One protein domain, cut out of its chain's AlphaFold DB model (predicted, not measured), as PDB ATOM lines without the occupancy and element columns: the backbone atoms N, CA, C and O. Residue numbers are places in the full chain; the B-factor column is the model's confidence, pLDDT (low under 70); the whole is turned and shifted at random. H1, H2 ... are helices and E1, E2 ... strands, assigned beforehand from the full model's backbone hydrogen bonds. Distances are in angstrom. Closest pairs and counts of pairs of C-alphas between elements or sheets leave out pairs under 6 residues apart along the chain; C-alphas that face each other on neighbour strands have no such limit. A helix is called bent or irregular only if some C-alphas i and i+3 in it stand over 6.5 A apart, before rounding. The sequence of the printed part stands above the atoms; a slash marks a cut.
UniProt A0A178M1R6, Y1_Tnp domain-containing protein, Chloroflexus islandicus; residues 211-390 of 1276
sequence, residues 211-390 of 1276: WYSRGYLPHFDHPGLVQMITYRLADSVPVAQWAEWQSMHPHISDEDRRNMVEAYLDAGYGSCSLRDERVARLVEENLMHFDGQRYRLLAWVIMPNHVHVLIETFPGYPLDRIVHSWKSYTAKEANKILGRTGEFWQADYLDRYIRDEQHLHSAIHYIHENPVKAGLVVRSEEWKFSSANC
ATOM      1  N   TRP A 211     465.043 426.115 429.148       72.88
ATOM      2  CA  TRP A 211     466.208 425.789 429.978       72.88
ATOM      3  C   TRP A 211     465.980 426.206 431.434       72.88
ATOM      4  O   TRP A 211     465.745 427.378 431.719       72.88
ATOM      5  N   TYR A 212     466.109 425.259 432.361       66.44
ATOM      6  CA  TYR A 212     465.973 425.485 433.804       66.44
ATOM      7  C   TYR A 212     466.958 424.606 434.579       66.44
ATOM      8  O   TYR A 212     467.484 423.626 434.064       66.44
ATOM      9  N   SER A 213     467.215 424.931 435.844       60.84
ATOM     10  CA  SER A 213     467.997 424.068 436.733       60.84
ATOM     11  C   SER A 213     467.415 424.067 438.139       60.84
ATOM     12  O   SER A 213     466.867 425.069 438.597       60.84
ATOM     13  N   ARG A 214     467.560 422.935 438.834       47.81
ATOM     14  CA  ARG A 214     467.300 422.808 440.275       47.81
ATOM     15  C   ARG A 214     468.589 422.805 441.116       47.81
ATOM     16  O   ARG A 214     468.526 422.585 442.321       47.81
ATOM     17  N   GLY A 215     469.748 423.076 440.507       57.44
ATOM     18  CA  GLY A 215     471.044 423.088 441.187       57.44
ATOM     19  C   GLY A 215     472.208 423.297 440.217       57.44
ATOM     20  O   GLY A 215     472.382 424.385 439.681       57.44
ATOM     21  N   TYR A 216     473.014 422.251 440.022       50.91
ATOM     22  CA  TYR A 216     474.247 422.277 439.214       50.91
ATOM     23  C   TYR A 216     474.080 421.668 437.811       50.91
ATOM     24  O   TYR A 216     475.013 421.687 437.016       50.91
ATOM     25  N   LEU A 217     472.917 421.073 437.525       54.75
ATOM     26  CA  LEU A 217     472.615 420.359 436.282       54.75
ATOM     27  C   LEU A 217     471.555 421.135 435.484       54.75
ATOM     28  O   LEU A 217     470.488 421.413 436.040       54.75
ATOM     29  N   PRO A 218     471.822 421.524 434.225       65.69
ATOM     30  CA  PRO A 218     470.826 422.159 433.371       65.69
ATOM     31  C   PRO A 218     469.899 421.104 432.755       65.69
ATOM     32  O   PRO A 218     470.361 420.151 432.133       65.69
ATOM     33  N   HIS A 219     468.598 421.318 432.901       77.00
ATOM     34  CA  HIS A 219     467.527 420.546 432.278       77.00
ATOM     35  C   HIS A 219     466.937 421.351 431.112       77.00
ATOM     36  O   HIS A 219     466.873 422.585 431.178       77.00
ATOM     37  N   PHE A 220     466.448 420.667 430.076       78.50
ATOM     38  CA  PHE A 220     465.687 421.293 428.988       78.50
ATOM     39  C   PHE A 220     464.284 420.675 428.908       78.50
ATOM     40  O   PHE A 220     464.128 419.473 429.102       78.50
ATOM     41  N   ASP A 221     463.252 421.488 428.688       77.62
ATOM     42  CA  ASP A 221     461.847 421.057 428.654       77.62
ATOM     43  C   ASP A 221     461.068 421.860 427.607       77.62
ATOM     44  O   ASP A 221     460.842 423.064 427.751       77.62
ATOM     45  N   HIS A 222     460.675 421.174 426.539       77.81
ATOM     46  CA  HIS A 222     459.908 421.690 425.410       77.81
ATOM     47  C   HIS A 222     459.075 420.528 424.841       77.81
ATOM     48  O   HIS A 222     459.588 419.407 424.783       77.81
ATOM     49  N   PRO A 223     457.818 420.748 424.414       75.62
ATOM     50  CA  PRO A 223     456.978 419.676 423.887       75.62
ATOM     51  C   PRO A 223     457.567 419.060 422.612       75.62
ATOM     52  O   PRO A 223     458.190 419.758 421.807       75.62
ATOM     53  N   GLY A 224     457.356 417.759 422.422       79.06
ATOM     54  CA  GLY A 224     457.878 416.993 421.288       79.06
ATOM     55  C   GLY A 224     459.378 416.690 421.362       79.06
ATOM     56  O   GLY A 224     459.929 416.145 420.408       79.06
ATOM     57  N   LEU A 225     460.066 417.025 422.462       84.88
ATOM     58  CA  LEU A 225     461.443 416.577 422.660       84.88
ATOM     59  C   LEU A 225     461.474 415.099 423.034       84.88
ATOM     60  O   LEU A 225     460.833 414.679 423.998       84.88
ATOM     61  N   VAL A 226     462.325 414.350 422.335       89.50
ATOM     62  CA  VAL A 226     462.782 413.043 422.801       89.50
ATOM     63  C   VAL A 226     463.945 413.238 423.774       89.50
ATOM     64  O   VAL A 226     464.946 413.875 423.434       89.50
ATOM     65  N   GLN A 227     463.826 412.703 424.989       91.50
ATOM     66  CA  GLN A 227     464.814 412.840 426.059       91.50
ATOM     67  C   GLN A 227     465.095 411.489 426.719       91.50
ATOM     68  O   GLN A 227     464.179 410.776 427.135       91.50
ATOM     69  N   MET A 228     466.380 411.153 426.831       91.81
ATOM     70  CA  MET A 228     466.869 410.072 427.683       91.81
ATOM     71  C   MET A 228     466.979 410.594 429.117       91.81
ATOM     72  O   MET A 228     467.477 411.698 429.328       91.81
ATOM     73  N   ILE A 229     466.527 409.809 430.090       93.50
ATOM     74  CA  ILE A 229     466.415 410.161 431.506       93.50
ATOM     75  C   ILE A 229     467.027 409.032 432.342       93.50
ATOM     76  O   ILE A 229     466.756 407.857 432.094       93.50
ATOM     77  N   THR A 230     467.795 409.387 433.374       91.62
ATOM     78  CA  THR A 230     468.378 408.438 434.334       91.62
ATOM     79  C   THR A 230     468.054 408.865 435.765       91.62
ATOM     80  O   THR A 230     468.336 410.000 436.159       91.62
ATOM     81  N   TYR A 231     467.499 407.961 436.576       93.12
ATOM     82  CA  TYR A 231     467.264 408.189 438.010       93.12
ATOM     83  C   TYR A 231     467.577 406.939 438.843       93.12
ATOM     84  O   TYR A 231     467.564 405.823 438.337       93.12
ATOM     85  N   ARG A 232     467.922 407.120 440.124       92.38
ATOM     86  CA  ARG A 232     468.508 406.071 440.980       92.38
ATOM     87  C   ARG A 232     468.029 406.136 442.424       92.38
ATOM     88  O   ARG A 232     467.520 407.176 442.856       92.38
ATOM     89  N   LEU A 233     468.189 405.032 443.157       92.75
ATOM     90  CA  LEU A 233     467.894 404.983 444.591       92.75
ATOM     91  C   LEU A 233     468.754 406.002 445.363       92.75
ATOM     92  O   LEU A 233     469.816 406.426 444.902       92.75
ATOM     93  N   ALA A 234     468.272 406.431 446.530       89.50
ATOM     94  CA  ALA A 234     468.928 407.454 447.351       89.50
ATOM     95  C   ALA A 234     470.322 407.026 447.853       89.50
ATOM     96  O   ALA A 234     471.173 407.869 448.125       89.50
ATOM     97  N   ASP A 235     470.557 405.717 447.945       87.50
ATOM     98  CA  ASP A 235     471.741 405.076 448.512       87.50
ATOM     99  C   ASP A 235     472.708 404.481 447.470       87.50
ATOM    100  O   ASP A 235     473.785 404.022 447.851       87.50
ATOM    101  N   SER A 236     472.389 404.516 446.166       86.06
ATOM    102  CA  SER A 236     473.227 403.902 445.114       86.06
ATOM    103  C   SER A 236     474.620 404.533 444.968       86.06
ATOM    104  O   SER A 236     475.521 403.897 444.431       86.06
ATOM    105  N   VAL A 237     474.813 405.780 445.424       83.75
ATOM    106  CA  VAL A 237     476.136 406.418 445.568       83.75
ATOM    107  C   VAL A 237     476.180 407.178 446.901       83.75
ATOM    108  O   VAL A 237     475.633 408.282 446.979       83.75
ATOM    109  N   PRO A 238     476.805 406.617 447.956       76.50
ATOM    110  CA  PRO A 238     476.839 407.224 449.285       76.50
ATOM    111  C   PRO A 238     477.478 408.621 449.322       76.50
ATOM    112  O   PRO A 238     478.404 408.925 448.573       76.50
ATOM    113  N   VAL A 239     477.045 409.457 450.273       74.50
ATOM    114  CA  VAL A 239     477.576 410.826 450.466       74.50
ATOM    115  C   VAL A 239     479.091 410.831 450.727       74.50
ATOM    116  O   VAL A 239     479.794 411.721 450.253       74.50
ATOM    117  N   ALA A 240     479.613 409.808 451.413       76.31
ATOM    118  CA  ALA A 240     481.052 409.633 451.620       76.31
ATOM    119  C   ALA A 240     481.818 409.436 450.297       76.31
ATOM    120  O   ALA A 240     482.866 410.048 450.105       76.31
ATOM    121  N   GLN A 241     481.263 408.663 449.355       78.62
ATOM    122  CA  GLN A 241     481.873 408.429 448.043       78.62
ATOM    123  C   GLN A 241     481.930 409.717 447.212       78.62
ATOM    124  O   GLN A 241     482.933 409.991 446.554       78.62
ATOM    125  N   TRP A 242     480.877 410.541 447.290       74.19
ATOM    126  CA  TRP A 242     480.849 411.867 446.668       74.19
ATOM    127  C   TRP A 242     481.921 412.807 447.229       74.19
ATOM    128  O   TRP A 242     482.577 413.497 446.449       74.19
ATOM    129  N   ALA A 243     482.127 412.820 448.548       76.44
ATOM    130  CA  ALA A 243     483.175 413.623 449.180       76.44
ATOM    131  C   ALA A 243     484.588 413.144 448.788       76.44
ATOM    132  O   ALA A 243     485.464 413.963 448.507       76.44
ATOM    133  N   GLU A 244     484.796 411.827 448.704       78.19
ATOM    134  CA  GLU A 244     486.065 411.231 448.276       78.19
ATOM    135  C   GLU A 244     486.400 411.614 446.823       78.19
ATOM    136  O   GLU A 244     487.465 412.182 446.569       78.19
ATOM    137  N   TRP A 245     485.467 411.432 445.879       81.62
ATOM    138  CA  TRP A 245     485.657 411.838 444.478       81.62
ATOM    139  C   TRP A 245     485.893 413.345 444.312       81.62
ATOM    140  O   TRP A 245     486.758 413.744 443.531       81.62
ATOM    141  N   GLN A 246     485.181 414.189 445.069       73.88
ATOM    142  CA  GLN A 246     485.390 415.643 445.055       73.88
ATOM    143  C   GLN A 246     486.779 416.046 445.574       73.88
ATOM    144  O   GLN A 246     487.354 417.007 445.066       73.88
ATOM    145  N   SER A 247     487.334 415.314 446.548       78.81
ATOM    146  CA  SER A 247     488.694 415.559 447.047       78.81
ATOM    147  C   SER A 247     489.788 415.075 446.088       78.81
ATOM    148  O   SER A 247     490.802 415.751 445.932       78.81
ATOM    149  N   MET A 248     489.578 413.941 445.408       75.00
ATOM    150  CA  MET A 248     490.564 413.371 444.484       75.00
ATOM    151  C   MET A 248     490.590 414.066 443.118       75.00
ATOM    152  O   MET A 248     491.652 414.140 442.497       75.00
ATOM    153  N   HIS A 249     489.445 414.530 442.608       75.38
ATOM    154  CA  HIS A 249     489.316 415.038 441.235       75.38
ATOM    155  C   HIS A 249     488.603 416.412 441.177       75.38
ATOM    156  O   HIS A 249     487.556 416.545 440.537       75.38
ATOM    157  N   PRO A 250     489.159 417.475 441.799       69.50
ATOM    158  CA  PRO A 250     488.494 418.781 441.948       69.50
ATOM    159  C   PRO A 250     488.248 419.552 440.634       69.50
ATOM    160  O   PRO A 250     487.569 420.581 440.644       69.50
ATOM    161  N   HIS A 251     488.796 419.086 439.509       76.88
ATOM    162  CA  HIS A 251     488.655 419.686 438.173       76.88
ATOM    163  C   HIS A 251     488.209 418.661 437.110       76.88
ATOM    164  O   HIS A 251     488.532 418.805 435.933       76.88
ATOM    165  N   ILE A 252     487.500 417.605 437.524       76.56
ATOM    166  CA  ILE A 252     486.942 416.596 436.614       76.56
ATOM    167  C   ILE A 252     485.944 417.212 435.622       76.56
ATOM    168  O   ILE A 252     485.167 418.097 435.988       76.56
ATOM    169  N   SER A 253     485.941 416.739 434.370       74.19
ATOM    170  CA  SER A 253     484.940 417.180 433.396       74.19
ATOM    171  C   SER A 253     483.555 416.636 433.749       74.19
ATOM    172  O   SER A 253     483.400 415.614 434.421       74.19
ATOM    173  N   ASP A 254     482.516 417.307 433.258       65.25
ATOM    174  CA  ASP A 254     481.144 416.881 433.516       65.25
ATOM    175  C   ASP A 254     480.773 415.574 432.786       65.25
ATOM    176  O   ASP A 254     479.786 414.938 433.145       65.25
ATOM    177  N   GLU A 255     481.574 415.159 431.801       65.00
ATOM    178  CA  GLU A 255     481.462 413.889 431.077       65.00
ATOM    179  C   GLU A 255     482.149 412.754 431.850       65.00
ATOM    180  O   GLU A 255     481.501 411.764 432.186       65.00
ATOM    181  N   ASP A 256     483.401 412.945 432.278       71.75
ATOM    182  CA  ASP A 256     484.126 411.982 433.124       71.75
ATOM    183  C   ASP A 256     483.387 411.717 434.447       71.75
ATOM    184  O   ASP A 256     483.266 410.577 434.899       71.75
ATOM    185  N   ARG A 257     482.805 412.767 435.042       73.25
ATOM    186  CA  ARG A 257     481.983 412.683 436.258       73.25
ATOM    187  C   ARG A 257     480.708 411.853 436.061       73.25
ATOM    188  O   ARG A 257     480.232 411.248 437.022       73.25
ATOM    189  N   ARG A 258     480.143 411.816 434.847       71.38
ATOM    190  CA  ARG A 258     479.012 410.935 434.496       71.38
ATOM    191  C   ARG A 258     479.501 409.508 434.277       71.38
ATOM    192  O   ARG A 258     478.936 408.605 434.881       71.38
ATOM    193  N   ASN A 259     480.601 409.325 433.549       75.25
ATOM    194  CA  ASN A 259     481.218 408.016 433.314       75.25
ATOM    195  C   ASN A 259     481.571 407.296 434.635       75.25
ATOM    196  O   ASN A 259     481.270 406.114 434.789       75.25
ATOM    197  N   MET A 260     482.121 408.013 435.626       78.31
ATOM    198  CA  MET A 260     482.355 407.482 436.982       78.31
ATOM    199  C   MET A 260     481.059 407.097 437.709       78.31
ATOM    200  O   MET A 260     481.003 406.061 438.370       78.31
ATOM    201  N   VAL A 261     480.013 407.923 437.602       79.88
ATOM    202  CA  VAL A 261     478.704 407.646 438.212       79.88
ATOM    203  C   VAL A 261     478.044 406.420 437.587       79.88
ATOM    204  O   VAL A 261     477.516 405.596 438.325       79.88
ATOM    205  N   GLU A 262     478.081 406.284 436.262       77.00
ATOM    206  CA  GLU A 262     477.521 405.135 435.545       77.00
ATOM    207  C   GLU A 262     478.276 403.848 435.898       77.00
ATOM    208  O   GLU A 262     477.650 402.885 436.323       77.00
ATOM    209  N   ALA A 263     479.613 403.855 435.873       79.44
ATOM    210  CA  ALA A 263     480.412 402.689 436.264       79.44
ATOM    211  C   ALA A 263     480.152 402.226 437.716       79.44
ATOM    212  O   ALA A 263     480.153 401.029 438.000       79.44
ATOM    213  N   TYR A 264     479.893 403.156 438.642       82.00
ATOM    214  CA  TYR A 264     479.545 402.830 440.033       82.00
ATOM    215  C   TYR A 264     478.091 402.347 440.190       82.00
ATOM    216  O   TYR A 264     477.783 401.571 441.094       82.00
ATOM    217  N   LEU A 265     477.184 402.781 439.310       83.75
ATOM    218  CA  LEU A 265     475.815 402.272 439.256       83.75
ATOM    219  C   LEU A 265     475.772 400.843 438.702       83.75
ATOM    220  O   LEU A 265     475.159 399.984 439.340       83.75
ATOM    221  N   ASP A 266     476.473 400.590 437.594       81.62
ATOM    222  CA  ASP A 266     476.618 399.273 436.957       81.62
ATOM    223  C   ASP A 266     477.199 398.233 437.932       81.62
ATOM    224  O   ASP A 266     476.743 397.093 437.977       81.62
ATOM    225  N   ALA A 267     478.143 398.648 438.788       81.25
ATOM    226  CA  ALA A 267     478.728 397.818 439.845       81.25
ATOM    227  C   ALA A 267     477.743 397.399 440.962       81.25
ATOM    228  O   ALA A 267     478.093 396.587 441.821       81.25
ATOM    229  N   GLY A 268     476.505 397.910 440.970       77.69
ATOM    230  CA  GLY A 268     475.439 397.417 441.847       77.69
ATOM    231  C   GLY A 268     475.558 397.824 443.319       77.69
ATOM    232  O   GLY A 268     475.091 397.091 444.191       77.69
ATOM    233  N   TYR A 269     476.168 398.975 443.620       79.00
ATOM    234  CA  TYR A 269     476.233 399.509 444.986       79.00
ATOM    235  C   TYR A 269     474.876 400.052 445.491       79.00
ATOM    236  O   TYR A 269     473.953 400.316 444.714       79.00
ATOM    237  N   GLY A 270     474.761 400.213 446.815       82.50
ATOM    238  CA  GLY A 270     473.509 400.532 447.519       82.50
ATOM    239  C   GLY A 270     472.654 399.292 447.821       82.50
ATOM    240  O   GLY A 270     473.061 398.160 447.568       82.50
ATOM    241  N   SER A 271     471.446 399.493 448.353       83.38
ATOM    242  CA  SER A 271     470.511 398.417 448.737       83.38
ATOM    243  C   SER A 271     470.024 397.540 447.581       83.38
ATOM    244  O   SER A 271     469.438 396.490 447.834       83.38
ATOM    245  N   CYS A 272     470.222 397.963 446.326       89.88
ATOM    246  CA  CYS A 272     469.705 397.285 445.134       89.88
ATOM    247  C   CYS A 272     468.208 396.915 445.241       89.88
ATOM    248  O   CYS A 272     467.782 395.837 444.821       89.88
ATOM    249  N   SER A 273     467.397 397.819 445.807       90.25
ATOM    250  CA  SER A 273     465.970 397.592 446.094       90.25
ATOM    251  C   SER A 273     465.105 397.291 444.853       90.25
ATOM    252  O   SER A 273     463.965 396.864 445.008       90.25
ATOM    253  N   LEU A 274     465.626 397.480 443.631       92.75
ATOM    254  CA  LEU A 274     464.948 397.136 442.372       92.75
ATOM    255  C   LEU A 274     465.271 395.706 441.888       92.75
ATOM    256  O   LEU A 274     464.781 395.296 440.843       92.75
ATOM    257  N   ARG A 275     466.062 394.919 442.638       90.12
ATOM    258  CA  ARG A 275     466.194 393.461 442.419       90.12
ATOM    259  C   ARG A 275     464.965 392.669 442.874       90.12
ATOM    260  O   ARG A 275     464.812 391.515 442.484       90.12
ATOM    261  N   ASP A 276     464.105 393.255 443.705       91.19
ATOM    262  CA  ASP A 276     462.816 392.659 444.054       91.19
ATOM    263  C   ASP A 276     461.861 392.799 442.860       91.19
ATOM    264  O   ASP A 276     461.474 393.912 442.496       91.19
ATOM    265  N   GLU A 277     461.467 391.676 442.251       92.44
ATOM    266  CA  GLU A 277     460.607 391.664 441.058       92.44
ATOM    267  C   GLU A 277     459.267 392.388 441.269       92.44
ATOM    268  O   GLU A 277     458.686 392.883 440.306       92.44
ATOM    269  N   ARG A 278     458.783 392.498 442.515       93.69
ATOM    270  CA  ARG A 278     457.559 393.240 442.861       93.69
ATOM    271  C   ARG A 278     457.772 394.750 442.737       93.69
ATOM    272  O   ARG A 278     456.872 395.472 442.319       93.69
ATOM    273  N   VAL A 279     458.966 395.222 443.095       93.00
ATOM    274  CA  VAL A 279     459.351 396.638 443.047       93.00
ATOM    275  C   VAL A 279     459.756 397.040 441.627       93.00
ATOM    276  O   VAL A 279     459.354 398.106 441.171       93.00
ATOM    277  N   ALA A 280     460.476 396.179 440.902       93.06
ATOM    278  CA  ALA A 280     460.776 396.403 439.486       93.06
ATOM    279  C   ALA A 280     459.492 396.481 438.643       93.06
ATOM    280  O   ALA A 280     459.291 397.455 437.919       93.06
ATOM    281  N   ARG A 281     458.567 395.526 438.822       91.75
ATOM    282  CA  ARG A 281     457.260 395.518 438.149       91.75
ATOM    283  C   ARG A 281     456.421 396.762 438.463       91.75
ATOM    284  O   ARG A 281     455.880 397.361 437.545       91.75
ATOM    285  N   LEU A 282     456.384 397.209 439.722       94.81
ATOM    286  CA  LEU A 282     455.735 398.470 440.114       94.81
ATOM    287  C   LEU A 282     456.296 399.684 439.349       94.81
ATOM    288  O   LEU A 282     455.542 400.592 439.001       94.81
ATOM    289  N   VAL A 283     457.613 399.735 439.117       94.19
ATOM    290  CA  VAL A 283     458.248 400.824 438.356       94.19
ATOM    291  C   VAL A 283     457.901 400.724 436.869       94.19
ATOM    292  O   VAL A 283     457.566 401.744 436.270       94.19
ATOM    293  N   GLU A 284     457.920 399.518 436.301       93.88
ATOM    294  CA  GLU A 284     457.572 399.232 434.903       93.88
ATOM    295  C   GLU A 284     456.115 399.589 434.581       93.88
ATOM    296  O   GLU A 284     455.859 400.404 433.695       93.88
ATOM    297  N   GLU A 285     455.165 399.083 435.372       89.88
ATOM    298  CA  GLU A 285     453.738 399.401 435.255       89.88
ATOM    299  C   GLU A 285     453.499 400.918 435.348       89.88
ATOM    300  O   GLU A 285     452.740 401.481 434.562       89.88
ATOM    301  N   ASN A 286     454.207 401.616 436.246       93.62
ATOM    302  CA  ASN A 286     454.164 403.075 436.366       93.62
ATOM    303  C   ASN A 286     454.759 403.822 435.150       93.62
ATOM    304  O   ASN A 286     454.290 404.917 434.835       93.62
ATOM    305  N   LEU A 287     455.787 403.280 434.482       91.75
ATOM    306  CA  LEU A 287     456.315 403.865 433.242       91.75
ATOM    307  C   LEU A 287     455.314 403.693 432.092       91.75
ATOM    308  O   LEU A 287     455.083 404.644 431.348       91.75
ATOM    309  N   MET A 288     454.673 402.527 431.987       88.44
ATOM    310  CA  MET A 288     453.690 402.231 430.938       88.44
ATOM    311  C   MET A 288     452.344 402.954 431.140       88.44
ATOM    312  O   MET A 288     451.686 403.299 430.167       88.44
ATOM    313  N   HIS A 289     451.934 403.230 432.384       86.44
ATOM    314  CA  HIS A 289     450.583 403.714 432.723       86.44
ATOM    315  C   HIS A 289     450.139 405.021 432.029       86.44
ATOM    316  O   HIS A 289     448.942 405.220 431.828       86.44
ATOM    317  N   PHE A 290     451.071 405.911 431.670       83.12
ATOM    318  CA  PHE A 290     450.781 407.161 430.946       83.12
ATOM    319  C   PHE A 290     451.424 407.236 429.550       83.12
ATOM    320  O   PHE A 290     451.459 408.320 428.953       83.12
ATOM    321  N   ASP A 291     451.913 406.107 429.029       86.81
ATOM    322  CA  ASP A 291     452.324 406.008 427.630       86.81
ATOM    323  C   ASP A 291     451.129 406.296 426.702       86.81
ATOM    324  O   ASP A 291     449.980 405.972 427.007       86.81
ATOM    325  N   GLY A 292     451.387 406.998 425.603       75.19
ATOM    326  CA  GLY A 292     450.365 407.484 424.679       75.19
ATOM    327  C   GLY A 292     449.458 408.604 425.215       75.19
ATOM    328  O   GLY A 292     448.662 409.116 424.437       75.19
ATOM    329  N   GLN A 293     449.590 409.024 426.484       81.75
ATOM    330  CA  GLN A 293     448.764 410.080 427.104       81.75
ATOM    331  C   GLN A 293     449.577 411.311 427.530       81.75
ATOM    332  O   GLN A 293     449.212 412.446 427.235       81.75
ATOM    333  N   ARG A 294     450.688 411.109 428.255       84.06
ATOM    334  CA  ARG A 294     451.532 412.206 428.787       84.06
ATOM    335  C   ARG A 294     452.897 412.297 428.119       84.06
ATOM    336  O   ARG A 294     453.566 413.329 428.177       84.06
ATOM    337  N   TYR A 295     453.311 411.191 427.527       91.06
ATOM    338  CA  TYR A 295     454.543 411.002 426.790       91.06
ATOM    339  C   TYR A 295     454.381 409.760 425.910       91.06
ATOM    340  O   TYR A 295     453.524 408.921 426.187       91.06
ATOM    341  N   ARG A 296     455.232 409.608 424.894       90.19
ATOM    342  CA  ARG A 296     455.458 408.315 424.232       90.19
ATOM    343  C   ARG A 296     456.684 407.657 424.851       90.19
ATOM    344  O   ARG A 296     457.743 408.280 424.909       90.19
ATOM    345  N   LEU A 297     456.546 406.423 425.318       92.31
ATOM    346  CA  LEU A 297     457.614 405.607 425.885       92.31
ATOM    347  C   LEU A 297     458.345 404.875 424.749       92.31
ATOM    348  O   LEU A 297     457.747 404.086 424.027       92.31
ATOM    349  N   LEU A 298     459.633 405.168 424.555       89.31
ATOM    350  CA  LEU A 298     460.403 404.691 423.394       89.31
ATOM    351  C   LEU A 298     461.365 403.551 423.746       89.31
ATOM    352  O   LEU A 298     461.552 402.634 422.953       89.31
ATOM    353  N   ALA A 299     461.976 403.604 424.932       92.06
ATOM    354  CA  ALA A 299     462.775 402.520 425.500       92.06
ATOM    355  C   ALA A 299     462.897 402.691 427.022       92.06
ATOM    356  O   ALA A 299     462.901 403.811 427.530       92.06
ATOM    357  N   TRP A 300     463.049 401.593 427.756       96.56
ATOM    358  CA  TRP A 300     463.415 401.590 429.175       96.56
ATOM    359  C   TRP A 300     464.255 400.366 429.537       96.56
ATOM    360  O   TRP A 300     464.153 399.318 428.888       96.56
ATOM    361  N   VAL A 301     465.025 400.505 430.619       95.69
ATOM    362  CA  VAL A 301     465.514 399.394 431.436       95.69
ATOM    363  C   VAL A 301     465.511 399.775 432.916       95.69
ATOM    364  O   VAL A 301     465.897 400.883 433.304       95.69
ATOM    365  N   ILE A 302     465.070 398.840 433.753       96.69
ATOM    366  CA  ILE A 302     465.102 398.939 435.213       96.69
ATOM    367  C   ILE A 302     466.249 398.057 435.699       96.69
ATOM    368  O   ILE A 302     466.214 396.833 435.576       96.69
ATOM    369  N   MET A 303     467.280 398.704 436.226       95.25
ATOM    370  CA  MET A 303     468.508 398.097 436.730       95.25
ATOM    371  C   MET A 303     468.424 397.916 438.256       95.25
ATOM    372  O   MET A 303     467.634 398.595 438.908       95.25
ATOM    373  N   PRO A 304     469.253 397.056 438.881       94.12
ATOM    374  CA  PRO A 304     469.207 396.759 440.320       94.12
ATOM    375  C   PRO A 304     469.071 397.950 441.289       94.12
ATOM    376  O   PRO A 304     468.440 397.819 442.340       94.12
ATOM    377  N   ASN A 305     469.657 399.103 440.958       93.25
ATOM    378  CA  ASN A 305     469.726 400.299 441.806       93.25
ATOM    379  C   ASN A 305     469.383 401.616 441.064       93.25
ATOM    380  O   ASN A 305     469.499 402.697 441.658       93.25
ATOM    381  N   HIS A 306     468.985 401.548 439.786       94.56
ATOM    382  CA  HIS A 306     468.675 402.706 438.941       94.56
ATOM    383  C   HIS A 306     467.760 402.360 437.754       94.56
ATOM    384  O   HIS A 306     467.434 401.202 437.523       94.56
ATOM    385  N   VAL A 307     467.312 403.372 437.016       96.06
ATOM    386  CA  VAL A 307     466.426 403.248 435.853       96.06
ATOM    387  C   VAL A 307     466.935 404.169 434.750       96.06
ATOM    388  O   VAL A 307     467.187 405.350 435.009       96.06
ATOM    389  N   HIS A 308     467.029 403.643 433.529       95.00
ATOM    390  CA  HIS A 308     467.172 404.434 432.309       95.00
ATOM    391  C   HIS A 308     465.863 404.374 431.514       95.00
ATOM    392  O   HIS A 308     465.287 403.300 431.336       95.00
ATOM    393  N   VAL A 309     465.390 405.516 431.017       96.25
ATOM    394  CA  VAL A 309     464.160 405.599 430.218       96.25
ATOM    395  C   VAL A 309     464.265 406.691 429.156       96.25
ATOM    396  O   VAL A 309     464.856 407.740 429.387       96.25
ATOM    397  N   LEU A 310     463.704 406.437 427.980       95.25
ATOM    398  CA  LEU A 310     463.678 407.315 426.817       95.25
ATOM    399  C   LEU A 310     462.219 407.619 426.478       95.25
ATOM    400  O   LEU A 310     461.451 406.697 426.196       95.25
ATOM    401  N   ILE A 311     461.842 408.898 426.508       94.62
ATOM    402  CA  ILE A 311     460.475 409.344 426.207       94.62
ATOM    403  C   ILE A 311     460.451 410.509 425.222       94.62
ATOM    404  O   ILE A 311     461.391 411.294 425.171       94.62
ATOM    405  N   GLU A 312     459.337 410.661 424.515       90.75
ATOM    406  CA  GLU A 312     458.926 411.887 423.821       90.75
ATOM    407  C   GLU A 312     457.885 412.615 424.685       90.75
ATOM    408  O   GLU A 312     456.856 412.026 425.018       90.75
ATOM    409  N   THR A 313     458.125 413.865 425.087       86.88
ATOM    410  CA  THR A 313     457.198 414.607 425.970       86.88
ATOM    411  C   THR A 313     456.024 415.212 425.195       86.88
ATOM    412  O   THR A 313     456.210 415.841 424.152       86.88
ATOM    413  N   PHE A 314     454.791 415.058 425.693       84.06
ATOM    414  CA  PHE A 314     453.604 415.597 425.013       84.06
ATOM    415  C   PHE A 314     453.244 417.021 425.490       84.06
ATOM    416  O   PHE A 314     453.537 417.385 426.634       84.06
ATOM    417  N   PRO A 315     452.589 417.846 424.641       75.69
ATOM    418  CA  PRO A 315     452.165 419.197 425.004       75.69
ATOM    419  C   PRO A 315     451.344 419.263 426.299       75.69
ATOM    420  O   PRO A 315     450.325 418.595 426.440       75.69
ATOM    421  N   GLY A 316     451.778 420.111 427.233       72.19
ATOM    422  CA  GLY A 316     451.141 420.322 428.538       72.19
ATOM    423  C   GLY A 316     451.775 419.530 429.689       72.19
ATOM    424  O   GLY A 316     451.566 419.885 430.853       72.19
ATOM    425  N   TYR A 317     452.596 418.519 429.390       80.56
ATOM    426  CA  TYR A 317     453.229 417.646 430.380       80.56
ATOM    427  C   TYR A 317     454.746 417.902 430.448       80.56
ATOM    428  O   TYR A 317     455.509 417.301 429.693       80.56
ATOM    429  N   PRO A 318     455.222 418.797 431.338       83.81
ATOM    430  CA  PRO A 318     456.640 419.118 431.436       83.81
ATOM    431  C   PRO A 318     457.417 417.957 432.061       83.81
ATOM    432  O   PRO A 318     456.918 417.269 432.965       83.81
ATOM    433  N   LEU A 319     458.672 417.794 431.638       86.31
ATOM    434  CA  LEU A 319     459.534 416.689 432.069       86.31
ATOM    435  C   LEU A 319     459.597 416.531 433.602       86.31
ATOM    436  O   LEU A 319     459.461 415.422 434.122       86.31
ATOM    437  N   ASP A 320     459.733 417.632 434.349       82.94
ATOM    438  CA  ASP A 320     459.883 417.561 435.807       82.94
ATOM    439  C   ASP A 320     458.609 417.123 436.546       82.94
ATOM    440  O   ASP A 320     458.710 416.582 437.649       82.94
ATOM    441  N   ARG A 321     457.416 417.287 435.952       84.62
ATOM    442  CA  ARG A 321     456.166 416.732 436.501       84.62
ATOM    443  C   ARG A 321     456.010 415.253 436.170       84.62
ATOM    444  O   ARG A 321     455.537 414.514 437.029       84.62
ATOM    445  N   ILE A 322     456.432 414.819 434.979       88.69
ATOM    446  CA  ILE A 322     456.443 413.402 434.586       88.69
ATOM    447  C   ILE A 322     457.344 412.614 435.548       88.69
ATOM    448  O   ILE A 322     456.874 411.719 436.252       88.69
ATOM    449  N   VAL A 323     458.610 413.026 435.679       89.69
ATOM    450  CA  VAL A 323     459.588 412.337 436.538       89.69
ATOM    451  C   VAL A 323     459.224 412.449 438.025       89.69
ATOM    452  O   VAL A 323     459.401 411.486 438.775       89.69
ATOM    453  N   HIS A 324     458.647 413.573 438.476       87.44
ATOM    454  CA  HIS A 324     458.117 413.676 439.840       87.44
ATOM    455  C   HIS A 324     456.933 412.730 440.084       87.44
ATOM    456  O   HIS A 324     456.894 412.093 441.135       87.44
ATOM    457  N   SER A 325     456.005 412.590 439.128       90.06
ATOM    458  CA  SER A 325     454.871 411.661 439.228       90.06
ATOM    459  C   SER A 325     455.362 410.223 439.401       90.06
ATOM    460  O   SER A 325     454.972 409.564 440.365       90.06
ATOM    461  N   TRP A 326     456.276 409.772 438.531       94.75
ATOM    462  CA  TRP A 326     456.875 408.439 438.622       94.75
ATOM    463  C   TRP A 326     457.544 408.206 439.978       94.75
ATOM    464  O   TRP A 326     457.212 407.257 440.690       94.75
ATOM    465  N   LYS A 327     458.472 409.092 440.366       93.19
ATOM    466  CA  LYS A 327     459.274 408.927 441.585       93.19
ATOM    467  C   LYS A 327     458.418 409.023 442.849       93.19
ATOM    468  O   LYS A 327     458.642 408.262 443.784       93.19
ATOM    469  N   SER A 328     457.419 409.908 442.886       90.50
ATOM    470  CA  SER A 328     456.538 410.074 444.050       90.50
ATOM    471  C   SER A 328     455.603 408.882 444.260       90.50
ATOM    472  O   SER A 328     455.376 408.495 445.407       90.50
ATOM    473  N   TYR A 329     455.051 408.305 443.187       93.12
ATOM    474  CA  TYR A 329     454.187 407.128 443.283       93.12
ATOM    475  C   TYR A 329     454.998 405.883 443.659       93.12
ATOM    476  O   TYR A 329     454.751 405.263 444.697       93.12
ATOM    477  N   THR A 330     456.032 405.573 442.874       94.25
ATOM    478  CA  THR A 330     456.850 404.367 443.071       94.25
ATOM    479  C   THR A 330     457.574 404.359 444.416       94.25
ATOM    480  O   THR A 330     457.583 403.319 445.060       94.25
ATOM    481  N   ALA A 331     458.091 405.491 444.920       93.25
ATOM    482  CA  ALA A 331     458.703 405.538 446.255       93.25
ATOM    483  C   ALA A 331     457.721 405.169 447.375       93.25
ATOM    484  O   ALA A 331     458.088 404.460 448.312       93.25
ATOM    485  N   LYS A 332     456.471 405.643 447.290       92.56
ATOM    486  CA  LYS A 332     455.446 405.392 448.310       92.56
ATOM    487  C   LYS A 332     455.045 403.919 448.346       92.56
ATOM    488  O   LYS A 332     454.952 403.336 449.424       92.56
ATOM    489  N   GLU A 333     454.821 403.322 447.180       94.75
ATOM    490  CA  GLU A 333     454.362 401.937 447.088       94.75
ATOM    491  C   GLU A 333     455.523 400.932 447.248       94.75
ATOM    492  O   GLU A 333     455.358 399.928 447.938       94.75
ATOM    493  N   ALA A 334     456.738 401.241 446.777       91.94
ATOM    494  CA  ALA A 334     457.933 400.431 447.040       91.94
ATOM    495  C   ALA A 334     458.291 400.393 448.534       91.94
ATOM    496  O   ALA A 334     458.568 399.321 449.071       91.94
ATOM    497  N   ASN A 335     458.215 401.532 449.237       93.62
ATOM    498  CA  ASN A 335     458.425 401.575 450.687       93.62
ATOM    499  C   ASN A 335     457.442 400.650 451.438       93.62
ATOM    500  O   ASN A 335     457.864 399.951 452.357       93.62
ATOM    501  N   LYS A 336     456.170 400.555 451.008       91.81
ATOM    502  CA  LYS A 336     455.204 399.576 451.552       91.81
ATOM    503  C   LYS A 336     455.595 398.127 451.240       91.81
ATOM    504  O   LYS A 336     455.623 397.308 452.152       91.81
ATOM    505  N   ILE A 337     455.908 397.811 449.978       92.31
ATOM    506  CA  ILE A 337     456.291 396.457 449.512       92.31
ATOM    507  C   ILE A 337     457.519 395.916 450.271       92.31
ATOM    508  O   ILE A 337     457.638 394.706 450.494       92.31
ATOM    509  N   LEU A 338     458.412 396.824 450.675       89.56
ATOM    510  CA  LEU A 338     459.653 396.564 451.404       89.56
ATOM    511  C   LEU A 338     459.548 396.791 452.928       89.56
ATOM    512  O   LEU A 338     460.552 396.657 453.622       89.56
ATOM    513  N   GLY A 339     458.374 397.155 453.462       88.81
ATOM    514  CA  GLY A 339     458.152 397.353 454.903       88.81
ATOM    515  C   GLY A 339     458.976 398.479 455.553       88.81
ATOM    516  O   GLY A 339     459.256 398.416 456.747       88.81
ATOM    517  N   ARG A 340     459.390 399.495 454.784       88.69
ATOM    518  CA  ARG A 340     460.313 400.571 455.203       88.69
ATOM    519  C   ARG A 340     459.682 401.962 455.106       88.69
ATOM    520  O   ARG A 340     458.666 402.168 454.448       88.69
ATOM    521  N   THR A 341     460.325 402.946 455.729       80.12
ATOM    522  CA  THR A 341     459.991 404.376 455.603       80.12
ATOM    523  C   THR A 341     461.255 405.196 455.311       80.12
ATOM    524  O   THR A 341     462.364 404.667 455.365       80.12
ATOM    525  N   GLY A 342     461.093 406.476 454.962       82.44
ATOM    526  CA  GLY A 342     462.191 407.364 454.561       82.44
ATOM    527  C   GLY A 342     462.364 407.485 453.043       82.44
ATOM    528  O   GLY A 342     461.490 407.091 452.267       82.44
ATOM    529  N   GLU A 343     463.482 408.076 452.617       87.62
ATOM    530  CA  GLU A 343     463.787 408.285 451.197       87.62
ATOM    531  C   GLU A 343     463.981 406.952 450.454       87.62
ATOM    532  O   GLU A 343     464.434 405.957 451.025       87.62
ATOM    533  N   PHE A 344     463.617 406.929 449.170       92.88
ATOM    534  CA  PHE A 344     463.726 405.750 448.303       92.88
ATOM    535  C   PHE A 344     464.527 406.078 447.041       92.88
ATOM    536  O   PHE A 344     465.581 405.493 446.813       92.88
ATOM    537  N   TRP A 345     464.090 407.081 446.274       94.50
ATOM    538  CA  TRP A 345     464.861 407.671 445.177       94.50
ATOM    539  C   TRP A 345     465.741 408.825 445.663       94.50
ATOM    540  O   TRP A 345     465.331 409.574 446.548       94.50
ATOM    541  N   GLN A 346     466.888 409.045 445.011       88.75
ATOM    542  CA  GLN A 346     467.612 410.316 445.106       88.75
ATOM    543  C   GLN A 346     466.690 411.464 444.647       88.75
ATOM    544  O   GLN A 346     465.875 411.263 443.746       88.75
ATOM    545  N   ALA A 347     466.826 412.672 445.207       80.69
ATOM    546  CA  ALA A 347     466.007 413.834 444.841       80.69
ATOM    547  C   ALA A 347     466.001 414.140 443.322       80.69
ATOM    548  O   ALA A 347     464.939 414.119 442.689       80.69
ATOM    549  N   ASP A 348     467.176 414.348 442.724       81.44
ATOM    550  CA  ASP A 348     467.330 414.752 441.317       81.44
ATOM    551  C   ASP A 348     467.302 413.577 440.317       81.44
ATOM    552  O   ASP A 348     467.162 412.405 440.680       81.44
ATOM    553  N   TYR A 349     467.399 413.905 439.031       87.75
ATOM    554  CA  TYR A 349     467.582 412.987 437.906       87.75
ATOM    555  C   TYR A 349     468.550 413.616 436.890       87.75
ATOM    556  O   TYR A 349     468.842 414.811 436.961       87.75
ATOM    557  N   LEU A 350     469.054 412.813 435.957       82.88
ATOM    558  CA  LEU A 350     469.787 413.276 434.777       82.88
ATOM    559  C   LEU A 350     468.865 413.194 433.560       82.88
ATOM    560  O   LEU A 350     468.106 412.232 433.450       82.88
ATOM    561  N   ASP A 351     468.958 414.151 432.641       86.06
ATOM    562  CA  ASP A 351     468.322 414.078 431.326       86.06
ATOM    563  C   ASP A 351     469.259 414.546 430.203       86.06
ATOM    564  O   ASP A 351     470.231 415.273 430.425       86.06
ATOM    565  N   ARG A 352     468.987 414.075 428.985       83.81
ATOM    566  CA  ARG A 352     469.729 414.391 427.761       83.81
ATOM    567  C   ARG A 352     468.772 414.349 426.575       83.81
ATOM    568  O   ARG A 352     468.250 413.287 426.240       83.81
ATOM    569  N   TYR A 353     468.558 415.491 425.926       84.38
ATOM    570  CA  TYR A 353     467.745 415.542 424.712       84.38
ATOM    571  C   TYR A 353     468.463 414.889 423.522       84.38
ATOM    572  O   TYR A 353     469.684 415.007 423.347       84.38
ATOM    573  N   ILE A 354     467.686 414.179 422.710       86.62
ATOM    574  CA  ILE A 354     468.127 413.560 421.466       86.62
ATOM    575  C   ILE A 354     468.108 414.616 420.356       86.62
ATOM    576  O   ILE A 354     467.271 415.514 420.343       86.62
ATOM    577  N   ARG A 355     469.089 414.545 419.453       77.19
ATOM    578  CA  ARG A 355     469.390 415.609 418.473       77.19
ATOM    579  C   ARG A 355     468.990 415.243 417.045       77.19
ATOM    580  O   ARG A 355     468.725 416.127 416.240       77.19
ATOM    581  N   ASP A 356     469.005 413.950 416.753       76.38
ATOM    582  CA  ASP A 356     468.937 413.358 415.425       76.38
ATOM    583  C   ASP A 356     468.647 411.850 415.558       76.38
ATOM    584  O   ASP A 356     468.701 411.276 416.652       76.38
ATOM    585  N   GLU A 357     468.339 411.205 414.437       72.56
ATOM    586  CA  GLU A 357     467.968 409.789 414.362       72.56
ATOM    587  C   GLU A 357     469.126 408.827 414.702       72.56
ATOM    588  O   GLU A 357     468.893 407.736 415.225       72.56
ATOM    589  N   GLN A 358     470.385 409.217 414.483       77.06
ATOM    590  CA  GLN A 358     471.540 408.385 414.837       77.06
ATOM    591  C   GLN A 358     471.760 408.378 416.358       77.06
ATOM    592  O   GLN A 358     471.994 407.327 416.961       77.06
ATOM    593  N   HIS A 359     471.620 409.538 417.000       83.00
ATOM    594  CA  HIS A 359     471.629 409.702 418.451       83.00
ATOM    595  C   HIS A 359     470.431 408.988 419.104       83.00
ATOM    596  O   HIS A 359     470.596 408.431 420.189       83.00
ATOM    597  N   LEU A 360     469.271 408.926 418.433       81.38
ATOM    598  CA  LEU A 360     468.103 408.158 418.886       81.38
ATOM    599  C   LEU A 360     468.402 406.656 418.951       81.38
ATOM    600  O   LEU A 360     468.297 406.057 420.021       81.38
ATOM    601  N   HIS A 361     468.835 406.061 417.835       79.12
ATOM    602  CA  HIS A 361     469.198 404.642 417.782       79.12
ATOM    603  C   HIS A 361     470.333 404.299 418.762       79.12
ATOM    604  O   HIS A 361     470.277 403.271 419.435       79.12
ATOM    605  N   SER A 362     471.317 405.194 418.915       82.00
ATOM    606  CA  SER A 362     472.405 405.033 419.893       82.00
ATOM    607  C   SER A 362     471.900 405.023 421.343       82.00
ATOM    608  O   SER A 362     472.407 404.255 422.159       82.00
ATOM    609  N   ALA A 363     470.901 405.846 421.679       86.06
ATOM    610  CA  ALA A 363     470.311 405.887 423.018       86.06
ATOM    611  C   ALA A 363     469.453 404.644 423.314       86.06
ATOM    612  O   ALA A 363     469.541 404.099 424.413       86.06
ATOM    613  N   ILE A 364     468.681 404.158 422.335       88.06
ATOM    614  CA  ILE A 364     467.917 402.901 422.453       88.06
ATOM    615  C   ILE A 364     468.879 401.725 422.685       88.06
ATOM    616  O   ILE A 364     468.732 400.997 423.663       88.06
ATOM    617  N   HIS A 365     469.920 401.602 421.856       86.25
ATOM    618  CA  HIS A 365     470.949 400.567 421.994       86.25
ATOM    619  C   HIS A 365     471.686 400.649 423.341       86.25
ATOM    620  O   HIS A 365     471.927 399.620 423.967       86.25
ATOM    621  N   TYR A 366     472.030 401.849 423.825       88.69
ATOM    622  CA  TYR A 366     472.619 402.018 425.161       88.69
ATOM    623  C   TYR A 366     471.682 401.484 426.256       88.69
ATOM    624  O   TYR A 366     472.134 400.772 427.148       88.69
ATOM    625  N   ILE A 367     470.388 401.820 426.194       91.94
ATOM    626  CA  ILE A 367     469.385 401.405 427.187       91.94
ATOM    627  C   ILE A 367     469.209 399.884 427.179       91.94
ATOM    628  O   ILE A 367     469.131 399.274 428.243       91.94
ATOM    629  N   HIS A 368     469.181 399.261 426.001       92.50
ATOM    630  CA  HIS A 368     469.031 397.811 425.868       92.50
ATOM    631  C   HIS A 368     470.271 397.042 426.331       92.50
ATOM    632  O   HIS A 368     470.125 396.070 427.068       92.50
ATOM    633  N   GLU A 369     471.479 397.494 425.985       91.62
ATOM    634  CA  GLU A 369     472.739 396.820 426.343       91.62
ATOM    635  C   GLU A 369     473.236 397.108 427.770       91.62
ATOM    636  O   GLU A 369     474.156 396.447 428.247       91.62
ATOM    637  N   ASN A 370     472.643 398.060 428.493       91.56
ATOM    638  CA  ASN A 370     473.027 398.400 429.867       91.56
ATOM    639  C   ASN A 370     473.085 397.181 430.838       91.56
ATOM    640  O   ASN A 370     474.108 397.018 431.511       91.56
ATOM    641  N   PRO A 371     472.104 396.250 430.878       91.88
ATOM    642  CA  PRO A 371     472.201 395.026 431.684       91.88
ATOM    643  C   PRO A 371     473.244 394.009 431.177       91.88
ATOM    644  O   PRO A 371     473.745 393.222 431.981       91.88
ATOM    645  N   VAL A 372     473.628 394.039 429.893       90.38
ATOM    646  CA  VAL A 372     474.737 393.224 429.346       90.38
ATOM    647  C   VAL A 372     476.083 393.809 429.786       90.38
ATOM    648  O   VAL A 372     476.935 393.096 430.315       90.38
ATOM    649  N   LYS A 373     476.245 395.134 429.667       86.94
ATOM    650  CA  LYS A 373     477.402 395.912 430.154       86.94
ATOM    651  C   LYS A 373     477.644 395.706 431.656       86.94
ATOM    652  O   LYS A 373     478.792 395.580 432.075       86.94
ATOM    653  N   ALA A 374     476.576 395.627 432.451       84.62
ATOM    654  CA  ALA A 374     476.627 395.332 433.886       84.62
ATOM    655  C   ALA A 374     476.789 393.829 434.225       84.62
ATOM    656  O   ALA A 374     476.807 393.466 435.401       84.62
ATOM    657  N   GLY A 375     476.889 392.943 433.226       86.06
ATOM    658  CA  GLY A 375     477.096 391.502 433.419       86.06
ATOM    659  C   GLY A 375     475.910 390.755 434.041       86.06
ATOM    660  O   GLY A 375     476.105 389.703 434.647       86.06
ATOM    661  N   LEU A 376     474.690 391.293 433.928       86.12
ATOM    662  CA  LEU A 376     473.475 390.702 434.506       86.12
ATOM    663  C   LEU A 376     472.852 389.622 433.606       86.12
ATOM    664  O   LEU A 376     472.173 388.729 434.109       86.12
ATOM    665  N   VAL A 377     473.083 389.714 432.294       89.06
ATOM    666  CA  VAL A 377     472.617 388.803 431.233       89.06
ATOM    667  C   VAL A 377     473.658 388.721 430.114       89.06
ATOM    668  O   VAL A 377     474.537 389.579 430.027       89.06
ATOM    669  N   VAL A 378     473.571 387.699 429.255       78.00
ATOM    670  CA  VAL A 378     474.475 387.541 428.099       78.00
ATOM    671  C   VAL A 378     473.937 388.294 426.881       78.00
ATOM    672  O   VAL A 378     474.721 388.736 426.042       78.00
ATOM    673  N   ARG A 379     472.614 388.475 426.794       80.62
ATOM    674  CA  ARG A 379     471.950 389.276 425.759       80.62
ATOM    675  C   ARG A 379     470.941 390.246 426.362       80.62
ATOM    676  O   ARG A 379     470.294 389.937 427.360       80.62
ATOM    677  N   SER A 380     470.743 391.391 425.722       86.56
ATOM    678  CA  SER A 380     469.836 392.438 426.200       86.56
ATOM    679  C   SER A 380     468.373 391.997 426.293       86.56
ATOM    680  O   SER A 380     467.667 392.438 427.201       86.56
ATOM    681  N   GLU A 381     467.916 391.080 425.434       85.25
ATOM    682  CA  GLU A 381     466.525 390.602 425.466       85.25
ATOM    683  C   GLU A 381     466.238 389.635 426.631       85.25
ATOM    684  O   GLU A 381     465.078 389.374 426.947       85.25
ATOM    685  N   GLU A 382     467.270 389.112 427.300       85.81
ATOM    686  CA  GLU A 382     467.133 388.211 428.454       85.81
ATOM    687  C   GLU A 382     466.756 388.966 429.747       85.81
ATOM    688  O   GLU A 382     466.286 388.352 430.710       85.81
ATOM    689  N   TRP A 383     466.935 390.296 429.799       92.06
ATOM    690  CA  TRP A 383     466.628 391.082 430.998       92.06
ATOM    691  C   TRP A 383     465.131 391.401 431.102       92.06
ATOM    692  O   TRP A 383     464.614 392.260 430.391       92.06
ATOM    693  N   LYS A 384     464.452 390.737 432.048       88.56
ATOM    694  CA  LYS A 384     462.990 390.794 432.260       88.56
ATOM    695  C   LYS A 384     462.383 392.202 432.279       88.56
ATOM    696  O   LYS A 384     461.270 392.367 431.807       88.56
ATOM    697  N   PHE A 385     463.091 393.179 432.851       92.56
ATOM    698  CA  PHE A 385     462.607 394.551 433.056       92.56
ATOM    699  C   PHE A 385     463.279 395.532 432.083       92.56
ATOM    700  O   PHE A 385     463.798 396.582 432.474       92.56
ATOM    701  N   SER A 386     463.355 395.134 430.811       91.81
ATOM    702  CA  SER A 386     463.852 395.933 429.690       91.81
ATOM    703  C   SER A 386     462.868 395.865 428.533       91.81
ATOM    704  O   SER A 386     462.414 394.787 428.152       91.81
ATOM    705  N   SER A 387     462.657 397.003 427.880       90.50
ATOM    706  CA  SER A 387     461.993 397.078 426.570       90.50
ATOM    707  C   SER A 387     462.621 396.174 425.490       90.50
ATOM    708  O   SER A 387     461.936 395.813 424.536       90.50
ATOM    709  N   ALA A 388     463.877 395.738 425.651       84.00
ATOM    710  CA  ALA A 388     464.499 394.725 424.793       84.00
ATOM    711  C   ALA A 388     463.804 393.350 424.888       84.00
ATOM    712  O   ALA A 388     463.697 392.643 423.888       84.00
ATOM    713  N   ASN A 389     463.277 392.974 426.060       77.75
ATOM    714  CA  ASN A 389     462.530 391.726 426.239       77.75
ATOM    715  C   ASN A 389     461.187 391.755 425.483       77.75
ATOM    716  O   ASN A 389     460.780 390.757 424.887       77.75
ATOM    717  N   CYS A 390     460.539 392.924 425.416       60.47
ATOM    718  CA  CYS A 390     459.279 393.115 424.690       60.47
ATOM    719  C   CYS A 390     459.404 392.815 423.182       60.47
ATOM    720  O   CYS A 390     458.440 392.344 422.576       60.47
TER     721      CYS A 390
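What this domain is: This is residues 211 to 390 of the 1276 residues of the protein "Y1_Tnp domain-containing protein" of Chloroflexus islandicus (UniProt A0A178M1R6). A twisted antiparallel sheet of four strands, E4 E5 E3 E6, forms the core, with H3 and H4 side by side on one face and H5 along the other. H2 packs at one end of the sheet with H1 farther out, and the small hairpin E1 and E2 lies next to the edge strand E6. The printed part has 180 residues, with six named helices and six named strands in the order E1 E2 E3 H1 H2 H3 E4 E5 H4 E6 H5 H6; the class is mixed. The whole is compact, with a radius of gyration of the C-alphas of 15.9 A, and rounded, spanning 44 by 38 by 34 A.

Where its parts are: In the sheet, E4 is residues 295 to 303, 21.5 A, E5 306 to 313, 21.0 A, E3 226 to 232, 20.3 A, and E6 350 to 353. E4 begins at C-alpha 295 (454.543, 411.002, 426.790). H3 is residues 277 to 288, 16.2 A, H4 319 to 337, 26.9 A, H5 357 to 373, 23.0 A, and H6 387 to 390. H5 is irregular: C-alphas 368 and 371 are 7.2 A apart. H1 is residues 239 to 248, 14.5 A, and H2 256 to 266, 15.3 A. E1, residues 211 to 213, begins at C-alpha 211 (466.208, 425.789, 429.978); E2 is residues 218 to 221.

How they stand to each other: In the hairpin E4 and E5, N 301 and O 308 are 2.9 A apart, within hydrogen-bond range; so are N 229 and O 309 of E3 and E5, 2.8 A, and N 228 and O 352 of E3 and E6, 2.9 A. E4 bends by 72 degrees at residue 298. Helices on both faces make three layers. H5 runs along the strands at a height over the sheet of 9.1 A, its closest C-alphas to E4 being Ile 364 and Ala 299, 6.0 A. On the opposite face H3 has a height of 9.8 A. H3 touches H4 at a shallow tilt of 26 degrees, opposite ways, closest at the C-alphas of Val 279 and Ala 334, 5.7 A. E5, H4 and E6 form a split strand-helix-strand unit, two strands running the same way with E3 between them, and a right-handed crossover. H6 only grazes the sheet with residues 387 to 389. H2 is on the sheet; H1 is not on it. In the hairpin E1 and E2, N 219 and O 212 are 2.8 A apart. Every O i to N i+4 pair is within hydrogen-bond range in H1, H2 and H3, with 14 of 15 in H4 and 11 of 13 in H5; H6 is too short for such a pair.

The domain as a whole: The two C-alphas farthest apart, Met 248 and Gln 293, are 45.4 A apart. The printed part has no cut. The links H4 to E6 and H5 to H6 are long. The mean pLDDT of the printed part is 84.4; residues 212 to 218, 250, 254 to 255 and 390 are under 70.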